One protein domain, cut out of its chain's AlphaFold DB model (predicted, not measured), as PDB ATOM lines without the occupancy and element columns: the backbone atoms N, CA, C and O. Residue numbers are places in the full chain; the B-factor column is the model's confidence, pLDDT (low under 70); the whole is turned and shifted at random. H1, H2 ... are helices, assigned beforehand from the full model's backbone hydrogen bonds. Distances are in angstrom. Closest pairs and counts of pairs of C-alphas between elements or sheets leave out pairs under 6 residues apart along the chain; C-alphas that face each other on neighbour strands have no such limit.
ATOM      1  N   PHE A  45      34.244  40.851  31.592       70.94
ATOM      2  CA  PHE A  45      34.468  41.267  32.969       70.94
ATOM      3  C   PHE A  45      33.288  42.101  33.519       70.94
ATOM      4  O   PHE A  45      32.904  43.097  32.909       70.94
ATOM      5  N   ASN A  46      32.757  41.737  34.697       77.81
ATOM      6  CA  ASN A  46      31.729  42.498  35.421       77.81
ATOM      7  C   ASN A  46      32.242  42.913  36.821       77.81
ATOM      8  O   ASN A  46      32.369  42.050  37.697       77.81
ATOM      9  N   PRO A  47      32.500  44.215  37.070       81.31
ATOM     10  CA  PRO A  47      33.021  44.699  38.348       81.31
ATOM     11  C   PRO A  47      32.189  44.304  39.571       81.31
ATOM     12  O   PRO A  47      32.746  43.951  40.613       81.31
ATOM     13  N   SER A  48      30.859  44.340  39.441       84.38
ATOM     14  CA  SER A  48      29.935  44.024  40.532       84.38
ATOM     15  C   SER A  48      30.002  42.550  40.906       84.38
ATOM     16  O   SER A  48      29.975  42.221  42.087       84.38
ATOM     17  N   MET A  49      30.149  41.663  39.917       86.81
ATOM     18  CA  MET A  49      30.302  40.229  40.174       86.81
ATOM     19  C   MET A  49      31.627  39.922  40.867       86.81
ATOM     20  O   MET A  49      31.646  39.105  41.777       86.81
ATOM     21  N   VAL A  50      32.713  40.615  40.511       89.00
ATOM     22  CA  VAL A  50      34.005  40.465  41.202       89.00
ATOM     23  C   VAL A  50      33.911  40.906  42.662       89.00
ATOM     24  O   VAL A  50      34.361  40.176  43.542       89.00
ATOM     25  N   LEU A  51      33.301  42.064  42.941       90.06
ATOM     26  CA  LEU A  51      33.081  42.513  44.320       90.06
ATOM     27  C   LEU A  51      32.183  41.533  45.091       90.06
ATOM     28  O   LEU A  51      32.482  41.218  46.240       90.06
ATOM     29  N   ASN A  52      31.123  41.030  44.457       90.06
ATOM     30  CA  ASN A  52      30.237  40.040  45.060       90.06
ATOM     31  C   ASN A  52      30.987  38.746  45.404       90.06
ATOM     32  O   ASN A  52      30.880  38.276  46.528       90.06
ATOM     33  N   SER A  53      31.805  38.214  44.490       92.50
ATOM     34  CA  SER A  53      32.624  37.022  44.744       92.50
ATOM     35  C   SER A  53      33.600  37.224  45.906       92.50
ATOM     36  O   SER A  53      33.747  36.338  46.741       92.50
ATOM     37  N   ILE A  54      34.234  38.401  45.999       94.06
ATOM     38  CA  ILE A  54      35.113  38.746  47.128       94.06
ATOM     39  C   ILE A  54      34.320  38.790  48.436       94.06
ATOM     40  O   ILE A  54      34.779  38.249  49.438       94.06
ATOM     41  N   LYS A  55      33.131  39.403  48.430       92.50
ATOM     42  CA  LYS A  55      32.273  39.509  49.615       92.50
ATOM     43  C   LYS A  55      31.771  38.144  50.085       92.50
ATOM     44  O   LYS A  55      31.856  37.864  51.273       92.50
ATOM     45  N   VAL A  56      31.310  37.294  49.168       94.69
ATOM     46  CA  VAL A  56      30.880  35.920  49.474       94.69
ATOM     47  C   VAL A  56      32.033  35.131  50.089       94.69
ATOM     48  O   VAL A  56      31.876  34.555  51.160       94.69
ATOM     49  N   ALA A  57      33.221  35.178  49.481       94.50
ATOM     50  CA  ALA A  57      34.385  34.476  50.010       94.50
ATOM     51  C   ALA A  57      34.838  35.014  51.382       94.50
ATOM     52  O   ALA A  57      35.295  34.232  52.218       94.50
ATOM     53  N   ALA A  58      34.690  36.325  51.621       93.94
ATOM     54  CA  ALA A  58      34.932  36.945  52.922       93.94
ATOM     55  C   ALA A  58      33.958  36.428  53.987       93.94
ATOM     56  O   ALA A  58      34.397  36.056  55.073       93.94
ATOM     57  N   ASP A  59      32.667  36.352  53.659       94.19
ATOM     58  CA  ASP A  59      31.626  35.867  54.568       94.19
ATOM     59  C   ASP A  59      31.827  34.388  54.917       94.19
ATOM     60  O   ASP A  59      31.832  34.030  56.092       94.19
ATOM     61  N   GLU A  60      32.097  33.542  53.920       96.94
ATOM     62  CA  GLU A  60      32.384  32.110  54.108       96.94
ATOM     63  C   GLU A  60      33.579  31.853  55.038       96.94
ATOM     64  O   GLU A  60      33.643  30.828  55.716       96.94
ATOM     65  N   ARG A  61      34.541  32.781  55.070       96.44
ATOM     66  CA  ARG A  61      35.784  32.668  55.849       96.44
ATOM     67  C   ARG A  61      35.805  33.559  57.088       96.44
ATOM     68  O   ARG A  61      36.850  33.656  57.727       96.44
ATOM     69  N   ASN A  62      34.682  34.190  57.437       95.94
ATOM     70  CA  ASN A  62      34.563  35.122  58.562       95.94
ATOM     71  C   ASN A  62      35.628  36.239  58.548       95.94
ATOM     72  O   ASN A  62      36.167  36.615  59.589       95.94
ATOM     73  N   ILE A  63      35.959  36.754  57.362       95.19
ATOM     74  CA  ILE A  63      36.887  37.876  57.207       95.19
ATOM     75  C   ILE A  63      36.123  39.168  57.487       95.19
ATOM     76  O   ILE A  63      35.115  39.461  56.842       95.19
ATOM     77  N   ASP A  64      36.616  39.964  58.432       94.94
ATOM     78  CA  ASP A  64      35.995  41.237  58.768       94.94
ATOM     79  C   ASP A  64      36.119  42.260  57.624       94.94
ATOM     80  O   ASP A  64      36.947  42.156  56.710       94.94
ATOM     81  N   LYS A  65      35.271  43.287  57.687       92.00
ATOM     82  CA  LYS A  65      35.178  44.319  56.653       92.00
ATOM     83  C   LYS A  65      36.506  45.041  56.424       92.00
ATOM     84  O   LYS A  65      36.840  45.296  55.268       92.00
ATOM     85  N   ASP A  66      37.237  45.394  57.474       93.12
ATOM     86  CA  ASP A  66      38.446  46.206  57.343       93.12
ATOM     87  C   ASP A  66      39.577  45.379  56.729       93.12
ATOM     88  O   ASP A  66      40.243  45.840  55.797       93.12
ATOM     89  N   THR A  67      39.710  44.116  57.144       94.88
ATOM     90  CA  THR A  67      40.617  43.156  56.504       94.88
ATOM     91  C   THR A  67      40.266  42.957  55.030       94.88
ATOM     92  O   THR A  67      41.151  43.054  54.180       94.88
ATOM     93  N   MET A  68      38.986  42.765  54.690       96.31
ATOM     94  CA  MET A  68      38.547  42.617  53.298       96.31
ATOM     95  C   MET A  68      38.894  43.844  52.448       96.31
ATOM     96  O   MET A  68      39.398  43.711  51.331       96.31
ATOM     97  N   MET A  69      38.651  45.051  52.965       93.12
ATOM     98  CA  MET A  69      38.981  46.290  52.257       93.12
ATOM     99  C   MET A  69      40.489  46.423  52.032       93.12
ATOM    100  O   MET A  69      40.918  46.802  50.940       93.12
ATOM    101  N   MET A  70      41.301  46.075  53.033       94.94
ATOM    102  CA  MET A  70      42.755  46.077  52.899       94.94
ATOM    103  C   MET A  70      43.250  45.032  51.903       94.94
ATOM    104  O   MET A  70      44.117  45.340  51.086       94.94
ATOM    105  N   ASP A  71      42.677  43.833  51.900       96.56
ATOM    106  CA  ASP A  71      43.025  42.780  50.950       96.56
ATOM    107  C   ASP A  71      42.671  43.177  49.505       96.56
ATOM    108  O   ASP A  71      43.476  42.962  48.596       96.56
ATOM    109  N   ILE A  72      41.548  43.875  49.280       95.38
ATOM    110  CA  ILE A  72      41.226  44.490  47.976       95.38
ATOM    111  C   ILE A  72      42.302  45.497  47.554       95.38
ATOM    112  O   ILE A  72      42.737  45.492  46.398       95.38
ATOM    113  N   ILE A  73      42.763  46.346  48.475       95.50
ATOM    114  CA  ILE A  73      43.826  47.324  48.204       95.50
ATOM    115  C   ILE A  73      45.141  46.610  47.867       95.50
ATOM    116  O   ILE A  73      45.813  47.001  46.911       95.50
ATOM    117  N   TYR A  74      45.491  45.535  48.579       96.12
ATOM    118  CA  TYR A  74      46.662  44.717  48.254       96.12
ATOM    119  C   TYR A  74      46.542  44.073  46.872       96.12
ATOM    120  O   TYR A  74      47.490  44.141  46.090       96.12
ATOM    121  N   MET A  75      45.385  43.505  46.527       95.75
ATOM    122  CA  MET A  75      45.147  42.938  45.196       95.75
ATOM    123  C   MET A  75      45.302  43.994  44.090       95.75
ATOM    124  O   MET A  75      45.958  43.732  43.079       95.75
ATOM    125  N   CYS A  76      44.781  45.206  44.308       93.81
ATOM    126  CA  CYS A  76      44.975  46.351  43.415       93.81
ATOM    127  C   CYS A  76      46.461  46.715  43.263       93.81
ATOM    128  O   CYS A  76      46.948  46.889  42.146       93.81
ATOM    129  N   ALA A  77      47.199  46.788  44.373       94.06
ATOM    130  CA  ALA A  77      48.624  47.106  44.371       94.06
ATOM    131  C   ALA A  77      49.448  46.054  43.609       94.06
ATOM    132  O   ALA A  77      50.267  46.407  42.759       94.06
ATOM    133  N   VAL A  78      49.201  44.761  43.853       92.94
ATOM    134  CA  VAL A  78      49.881  43.665  43.143       92.94
ATOM    135  C   VAL A  78      49.625  43.759  41.639       92.94
ATOM    136  O   VAL A  78      50.573  43.707  40.850       92.94
ATOM    137  N   ALA A  79      48.369  43.954  41.235       91.62
ATOM    138  CA  ALA A  79      47.993  44.094  39.834       91.62
ATOM    139  C   ALA A  79      48.650  45.314  39.168       91.62
ATOM    140  O   ALA A  79      49.184  45.200  38.068       91.62
ATOM    141  N   ALA A  80      48.698  46.467  39.835       91.31
ATOM    142  CA  ALA A  80      49.367  47.647  39.292       91.31
ATOM    143  C   ALA A  80      50.874  47.408  39.083       91.31
ATOM    144  O   ALA A  80      51.411  47.675  38.001       91.31
ATOM    145  N   ILE A  81      51.554  46.818  40.073       89.94
ATOM    146  CA  ILE A  81      53.009  46.597  40.048       89.94
ATOM    147  C   ILE A  81      53.395  45.503  39.043       89.94
ATOM    148  O   ILE A  81      54.352  45.659  38.284       89.94
ATOM    149  N   LYS A  82      52.673  44.377  39.028       87.19
ATOM    150  CA  LYS A  82      53.073  43.163  38.291       87.19
ATOM    151  C   LYS A  82      52.202  42.858  37.087       87.19
ATOM    152  O   LYS A  82      52.673  42.254  36.130       87.19
ATOM    153  N   GLY A  83      50.984  43.380  37.058       84.44
ATOM    154  CA  GLY A  83      50.011  43.136  36.002       84.44
ATOM    155  C   GLY A  83      49.330  41.813  36.284       84.44
ATOM    156  O   GLY A  83      48.999  41.508  37.429       84.44
ATOM    157  N   SER A  84      49.195  40.993  35.250       82.31
ATOM    158  CA  SER A  84      48.753  39.614  35.416       82.31
ATOM    159  C   SER A  84      49.778  38.831  36.239       82.31
ATOM    160  O   SER A  84      50.926  38.653  35.827       82.31
ATOM    161  N   VAL A  85      49.360  38.355  37.407       84.75
ATOM    162  CA  VAL A  85      50.159  37.459  38.246       84.75
ATOM    163  C   VAL A  85      50.148  36.072  37.612       84.75
ATOM    164  O   VAL A  85      49.086  35.548  37.306       84.75
ATOM    165  N   ASN A  86      51.315  35.485  37.385       85.38
ATOM    166  CA  ASN A  86      51.485  34.126  36.875       85.38
ATOM    167  C   ASN A  86      52.724  33.501  37.535       85.38
ATOM    168  O   ASN A  86      53.473  34.199  38.228       85.38
ATOM    169  N   ASP A  87      52.956  32.212  37.306       84.50
ATOM    170  CA  ASP A  87      54.045  31.476  37.964       84.50
ATOM    171  C   ASP A  87      55.427  32.069  37.650       84.50
ATOM    172  O   ASP A  87      56.280  32.202  38.532       84.50
ATOM    173  N   HIS A  88      55.618  32.537  36.413       81.81
ATOM    174  CA  HIS A  88      56.840  33.224  36.002       81.81
ATOM    175  C   HIS A  88      57.099  34.487  36.836       81.81
ATOM    176  O   HIS A  88      58.218  34.724  37.286       81.81
ATOM    177  N   ASN A  89      56.066  35.287  37.089       82.12
ATOM    178  CA  ASN A  89      56.186  36.544  37.818       82.12
ATOM    179  C   ASN A  89      56.339  36.314  39.331       82.12
ATOM    180  O   ASN A  89      57.068  37.066  39.980       82.12
ATOM    181  N   ILE A  90      55.676  35.286  39.877       84.75
ATOM    182  CA  ILE A  90      55.731  34.898  41.298       84.75
ATOM    183  C   ILE A  90      57.116  34.376  41.678       84.75
ATOM    184  O   ILE A  90      57.657  34.787  42.701       84.75
ATOM    185  N   SER A  91      57.732  33.536  40.839       84.94
ATOM    186  CA  SER A  91      59.078  32.984  41.097       84.94
ATOM    187  C   SER A  91      60.181  34.044  41.247       84.94
ATOM    188  O   SER A  91      61.264  33.749  41.742       84.94
ATOM    189  N   ARG A  92      59.911  35.294  40.846       85.25
ATOM    190  CA  ARG A  92      60.831  36.440  40.926       85.25
ATOM    191  C   ARG A  92      60.504  37.397  42.078       85.25
ATOM    192  O   ARG A  92      60.935  38.551  42.061       85.25
ATOM    193  N   MET A  93      59.680  36.974  43.031       88.06
ATOM    194  CA  MET A  93      59.275  37.770  44.187       88.06
ATOM    195  C   MET A  93      59.948  37.289  45.470       88.06
ATOM    196  O   MET A  93      60.289  36.120  45.613       88.06
ATOM    197  N   GLY A  94      60.093  38.199  46.435       90.94
ATOM    198  CA  GLY A  94      60.510  37.830  47.786       90.94
ATOM    199  C   GLY A  94      59.457  36.968  48.487       90.94
ATOM    200  O   GLY A  94      58.259  37.120  48.243       90.94
ATOM    201  N   GLN A  95      59.899  36.103  49.402       93.06
ATOM    202  CA  GLN A  95      59.045  35.138  50.109       93.06
ATOM    203  C   GLN A  95      57.825  35.786  50.783       93.06
ATOM    204  O   GLN A  95      56.718  35.274  50.661       93.06
ATOM    205  N   ALA A  96      57.997  36.951  51.415       91.88
ATOM    206  CA  ALA A  96      56.895  37.673  52.054       91.88
ATOM    207  C   ALA A  96      55.794  38.099  51.060       91.88
ATOM    208  O   ALA A  96      54.608  38.059  51.388       91.88
ATOM    209  N   ALA A  97      56.170  38.481  49.835       90.12
ATOM    210  CA  ALA A  97      55.213  38.841  48.790       90.12
ATOM    211  C   ALA A  97      54.488  37.604  48.246       90.12
ATOM    212  O   ALA A  97      53.278  37.656  48.037       90.12
ATOM    213  N   VAL A  98      55.204  36.487  48.069       93.06
ATOM    214  CA  VAL A  98      54.608  35.210  47.648       93.06
ATOM    215  C   VAL A  98      53.600  34.715  48.684       93.06
ATOM    216  O   VAL A  98      52.464  34.432  48.320       93.06
ATOM    217  N   ALA A  99      53.967  34.716  49.968       94.62
ATOM    218  CA  ALA A  99      53.074  34.326  51.056       94.62
ATOM    219  C   ALA A  99      51.817  35.209  51.106       94.62
ATOM    220  O   ALA A  99      50.708  34.716  51.296       94.62
ATOM    221  N   ARG A 100      51.964  36.523  50.875       94.62
ATOM    222  CA  ARG A 100      50.816  37.436  50.806       94.62
ATOM    223  C   ARG A 100      49.902  37.127  49.621       94.62
ATOM    224  O   ARG A 100      48.690  37.172  49.782       94.62
ATOM    225  N   ILE A 101      50.462  36.825  48.450       94.25
ATOM    226  CA  ILE A 101      49.684  36.439  47.264       94.25
ATOM    227  C   ILE A 101      48.937  35.130  47.520       94.25
ATOM    228  O   ILE A 101      47.736  35.093  47.293       94.25
ATOM    229  N   GLN A 102      49.607  34.105  48.049       95.06
ATOM    230  CA  GLN A 102      48.993  32.810  48.368       95.06
ATOM    231  C   GLN A 102      47.850  32.957  49.376       95.06
ATOM    232  O   GLN A 102      46.762  32.439  49.155       95.06
ATOM    233  N   MET A 103      48.048  33.762  50.424       96.31
ATOM    234  CA  MET A 103      46.991  34.089  51.380       96.31
ATOM    235  C   MET A 103      45.770  34.732  50.693       96.31
ATOM    236  O   MET A 103      44.635  34.386  51.010       96.31
ATOM    237  N   LEU A 104      45.974  35.660  49.749       96.50
ATOM    238  CA  LEU A 104      44.873  36.274  48.991       96.50
ATOM    239  C   LEU A 104      44.184  35.259  48.062       96.50
ATOM    240  O   LEU A 104      42.957  35.263  47.965       96.50
ATOM    241  N   GLU A 105      44.956  34.384  47.410       95.62
ATOM    242  CA  GLU A 105      44.449  33.288  46.574       95.62
ATOM    243  C   GLU A 105      43.529  32.359  47.377       95.62
ATOM    244  O   GLU A 105      42.403  32.108  46.952       95.62
ATOM    245  N   GLU A 106      43.953  31.940  48.569       96.00
ATOM    246  CA  GLU A 106      43.182  31.069  49.464       96.00
ATOM    247  C   GLU A 106      41.933  31.752  50.038       96.00
ATOM    248  O   GLU A 106      40.865  31.135  50.131       96.00
ATOM    249  N   ARG A 107      42.041  33.034  50.417       96.06
ATOM    250  CA  ARG A 107      40.935  33.795  51.016       96.06
ATOM    251  C   ARG A 107      39.820  34.118  50.030       96.06
ATOM    252  O   ARG A 107      38.658  34.072  50.409       96.06
ATOM    253  N   TYR A 108      40.153  34.449  48.786       96.00
ATOM    254  CA  TYR A 108      39.168  34.968  47.825       96.00
ATOM    255  C   TYR A 108      39.029  34.119  46.564       96.00
ATOM    256  O   TYR A 108      38.413  34.565  45.595       96.00
ATOM    257  N   ASN A 109      39.600  32.910  46.560       94.19
ATOM    258  CA  ASN A 109      39.653  32.026  45.396       94.19
ATOM    259  C   ASN A 109      40.230  32.746  44.159       94.19
ATOM    260  O   ASN A 109      39.719  32.610  43.042       94.19
ATOM    261  N   VAL A 110      41.264  33.572  44.364       93.62
ATOM    262  CA  VAL A 110      41.860  34.369  43.283       93.62
ATOM    263  C   VAL A 110      42.601  33.440  42.333       93.62
ATOM    264  O   VAL A 110      43.512  32.720  42.734       93.62
ATOM    265  N   LYS A 111      42.255  33.489  41.047       91.94
ATOM    266  CA  LYS A 111      43.010  32.803  40.001       91.94
ATOM    267  C   LYS A 111      44.144  33.677  39.468       91.94
ATOM    268  O   LYS A 111      44.025  34.901  39.329       91.94
ATOM    269  N   ARG A 112      45.237  33.013  39.097       88.31
ATOM    270  CA  ARG A 112      46.358  33.607  38.361       88.31
ATOM    271  C   ARG A 112      45.972  33.870  36.902       88.31
ATOM    272  O   ARG A 112      45.078  33.242  36.343       88.31
ATOM    273  N   GLY A 113      46.675  34.798  36.268       84.88
ATOM    274  CA  GLY A 113      46.478  35.211  34.883       84.88
ATOM    275  C   GLY A 113      45.593  36.448  34.728       84.88
ATOM    276  O   GLY A 113      45.206  37.112  35.687       84.88
ATOM    277  N   GLY A 114      45.300  36.791  33.472       75.75
ATOM    278  CA  GLY A 114      44.501  37.973  33.129       75.75
ATOM    279  C   GLY A 114      42.984  37.760  33.205       75.75
ATOM    280  O   GLY A 114      42.236  38.711  33.008       75.75
ATOM    281  N   GLY A 115      42.516  36.532  33.455       75.25
ATOM    282  CA  GLY A 115      41.090  36.186  33.419       75.25
ATOM    283  C   GLY A 115      40.483  36.149  32.009       75.25
ATOM    284  O   GLY A 115      39.269  36.272  31.859       75.25
ATOM    285  N   ARG A 116      41.308  36.028  30.958       75.62
ATOM    286  CA  ARG A 116      40.830  35.869  29.576       75.62
ATOM    287  C   ARG A 116      40.206  34.480  29.425       75.62
ATOM    288  O   ARG A 116      40.878  33.497  29.709       75.62
ATOM    289  N   GLY A 117      38.951  34.419  28.982       75.25
ATOM    290  CA  GLY A 117      38.197  33.164  28.860       75.25
ATOM    291  C   GLY A 117      37.632  32.627  30.179       75.25
ATOM    292  O   GLY A 117      36.979  31.592  30.176       75.25
ATOM    293  N   GLU A 118      37.849  33.322  31.299       83.81
ATOM    294  CA  GLU A 118      37.257  32.948  32.586       83.81
ATOM    295  C   GLU A 118      35.822  33.494  32.713       83.81
ATOM    296  O   GLU A 118      35.568  34.625  32.279       83.81
ATOM    297  N   PRO A 119      34.898  32.776  33.376       83.50
ATOM    298  CA  PRO A 119      33.550  33.268  33.661       83.50
ATOM    299  C   PRO A 119      33.541  34.606  34.422       83.50
ATOM    300  O   PRO A 119      34.460  34.846  35.208       83.50
ATOM    301  N   PRO A 120      32.510  35.462  34.291       80.06
ATOM    302  CA  PRO A 120      32.496  36.811  34.881       80.06
ATOM    303  C   PRO A 120      32.697  36.883  36.407       80.06
ATOM    304  O   PRO A 120      33.235  37.870  36.904       80.06
ATOM    305  N   HIS A 121      32.306  35.841  37.151       82.25
ATOM    306  CA  HIS A 121      32.435  35.771  38.615       82.25
ATOM    307  C   HIS A 121      33.857  35.453  39.102       82.25
ATOM    308  O   HIS A 121      34.154  35.647  40.282       82.25
ATOM    309  N   VAL A 122      34.734  34.945  38.230       88.62
ATOM    310  CA  VAL A 122      36.094  34.548  38.615       88.62
ATOM    311  C   VAL A 122      36.917  35.778  38.979       88.62
ATOM    312  O   VAL A 122      37.063  36.712  38.180       88.62
ATOM    313  N   VAL A 123      37.496  35.740  40.177       91.12
ATOM    314  CA  VAL A 123      38.367  36.788  40.707       91.12
ATOM    315  C   VAL A 123      39.791  36.556  40.205       91.12
ATOM    316  O   VAL A 123      40.357  35.482  40.375       91.12
ATOM    317  N   THR A 124      40.389  37.578  39.597       92.94
ATOM    318  CA  THR A 124      41.828  37.634  39.294       92.94
ATOM    319  C   THR A 124      42.360  38.995  39.717       92.94
ATOM    320  O   THR A 124      41.607  39.969  39.726       92.94
ATOM    321  N   PHE A 125      43.658  39.107  40.004       92.88
ATOM    322  CA  PHE A 125      44.281  40.395  40.347       92.88
ATOM    323  C   PHE A 125      43.967  41.493  39.314       92.88
ATOM    324  O   PHE A 125      43.580  42.601  39.681       92.88
ATOM    325  N   SER A 126      44.049  41.170  38.019       89.75
ATOM    326  CA  SER A 126      43.744  42.113  36.936       89.75
ATOM    327  C   SER A 126      42.280  42.564  36.945       89.75
ATOM    328  O   SER A 126      42.005  43.746  36.744       89.75
ATOM    329  N   ARG A 127      41.338  41.651  37.217       88.94
ATOM    330  CA  ARG A 127      39.912  41.985  37.326       88.94
ATOM    331  C   ARG A 127      39.615  42.816  38.569       88.94
ATOM    332  O   ARG A 127      38.836  43.752  38.482       88.94
ATOM    333  N   VAL A 128      40.283  42.548  39.692       91.75
ATOM    334  CA  VAL A 128      40.172  43.386  40.895       91.75
ATOM    335  C   VAL A 128      40.647  44.812  40.606       91.75
ATOM    336  O   VAL A 128      39.920  45.761  40.882       91.75
ATOM    337  N   ALA A 129      41.806  44.990  39.968       90.25
ATOM    338  CA  ALA A 129      42.275  46.324  39.587       90.25
ATOM    339  C   ALA A 129      41.333  47.042  38.608       90.25
ATOM    340  O   ALA A 129      41.121  48.247  38.742       90.25
ATOM    341  N   ALA A 130      40.742  46.312  37.658       87.06
ATOM    342  CA  ALA A 130      39.738  46.856  36.748       87.06
ATOM    343  C   ALA A 130      38.423  47.224  37.464       87.06
ATOM    344  O   ALA A 130      37.738  48.149  37.035       87.06
ATOM    345  N   SER A 131      38.081  46.547  38.569       88.25
ATOM    346  CA  SER A 131      36.897  46.862  39.383       88.25
ATOM    347  C   SER A 131      37.089  48.097  40.252       88.25
ATOM    348  O   SER A 131      36.120  48.789  40.552       88.25
ATOM    349  N   PHE A 132      38.326  48.385  40.664       89.94
ATOM    350  CA  PHE A 132      38.635  49.458  41.613       89.94
ATOM    351  C   PHE A 132      39.676  50.449  41.064       89.94
ATOM    352  O   PHE A 132      40.681  50.724  41.730       89.94
ATOM    353  N   PRO A 133      39.445  51.059  39.882       90.12
ATOM    354  CA  PRO A 133      40.424  51.934  39.234       90.12
ATOM    355  C   PRO A 133      40.794  53.142  40.104       90.12
ATOM    356  O   PRO A 133      41.960  53.524  40.179       90.12
TER     357      PRO A 133
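Overview. This is residues 45 to 133 of the 278 residues of the protein "(rape) hypothetical protein" of Brassica napus (UniProt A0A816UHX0). H1 stands at one end of a rounded body; H2 leads away from it, H4 comes back to it, and short H5 packs on H1 and H2. H3 lies at the far end, where residues 91 to 96 stick out. The printed part has 89 residues with five named helices, H1 to H5 in order, and no named strand: all helix, compact, radius of gyration of the C-alphas 12.1 A, spans 32 by 28 by 20 A.

Arrangement. Residues 53 to 58 of H1 (47 to 60) touch H4 (95 to 108), about perpendicular at 88 degrees; the closest C-alphas, Ala 57 and Tyr 108, are 5.3 A apart. Residues 72 to 80 of H2 (65 to 82) touch H5 (125 to 131), closest C-alphas Cys 76 and Ala 129 at 4.7 A. H3 (87 to 90) is apart from H1 and H5. Every O i to N i+4 pair is within hydrogen-bond range in H1, H2, H4 and H5; H3 is too short for one.

Along the chain. H1, 20.2 A long, begins at C-alpha 47 (33.021, 44.699, 38.348). H2 measures 25.7 A and H4 20.0 A. H5 ends at C-alpha 131 (36.897, 46.862, 39.383).

Size, cuts and confidence. The C-alphas farthest apart, Asp 59 and Arg 92, are 32.2 A apart. The link H4 to H5, residues 109 to 124, is long. The printed part has no cut, and no printed residue is under 70 in pLDDT.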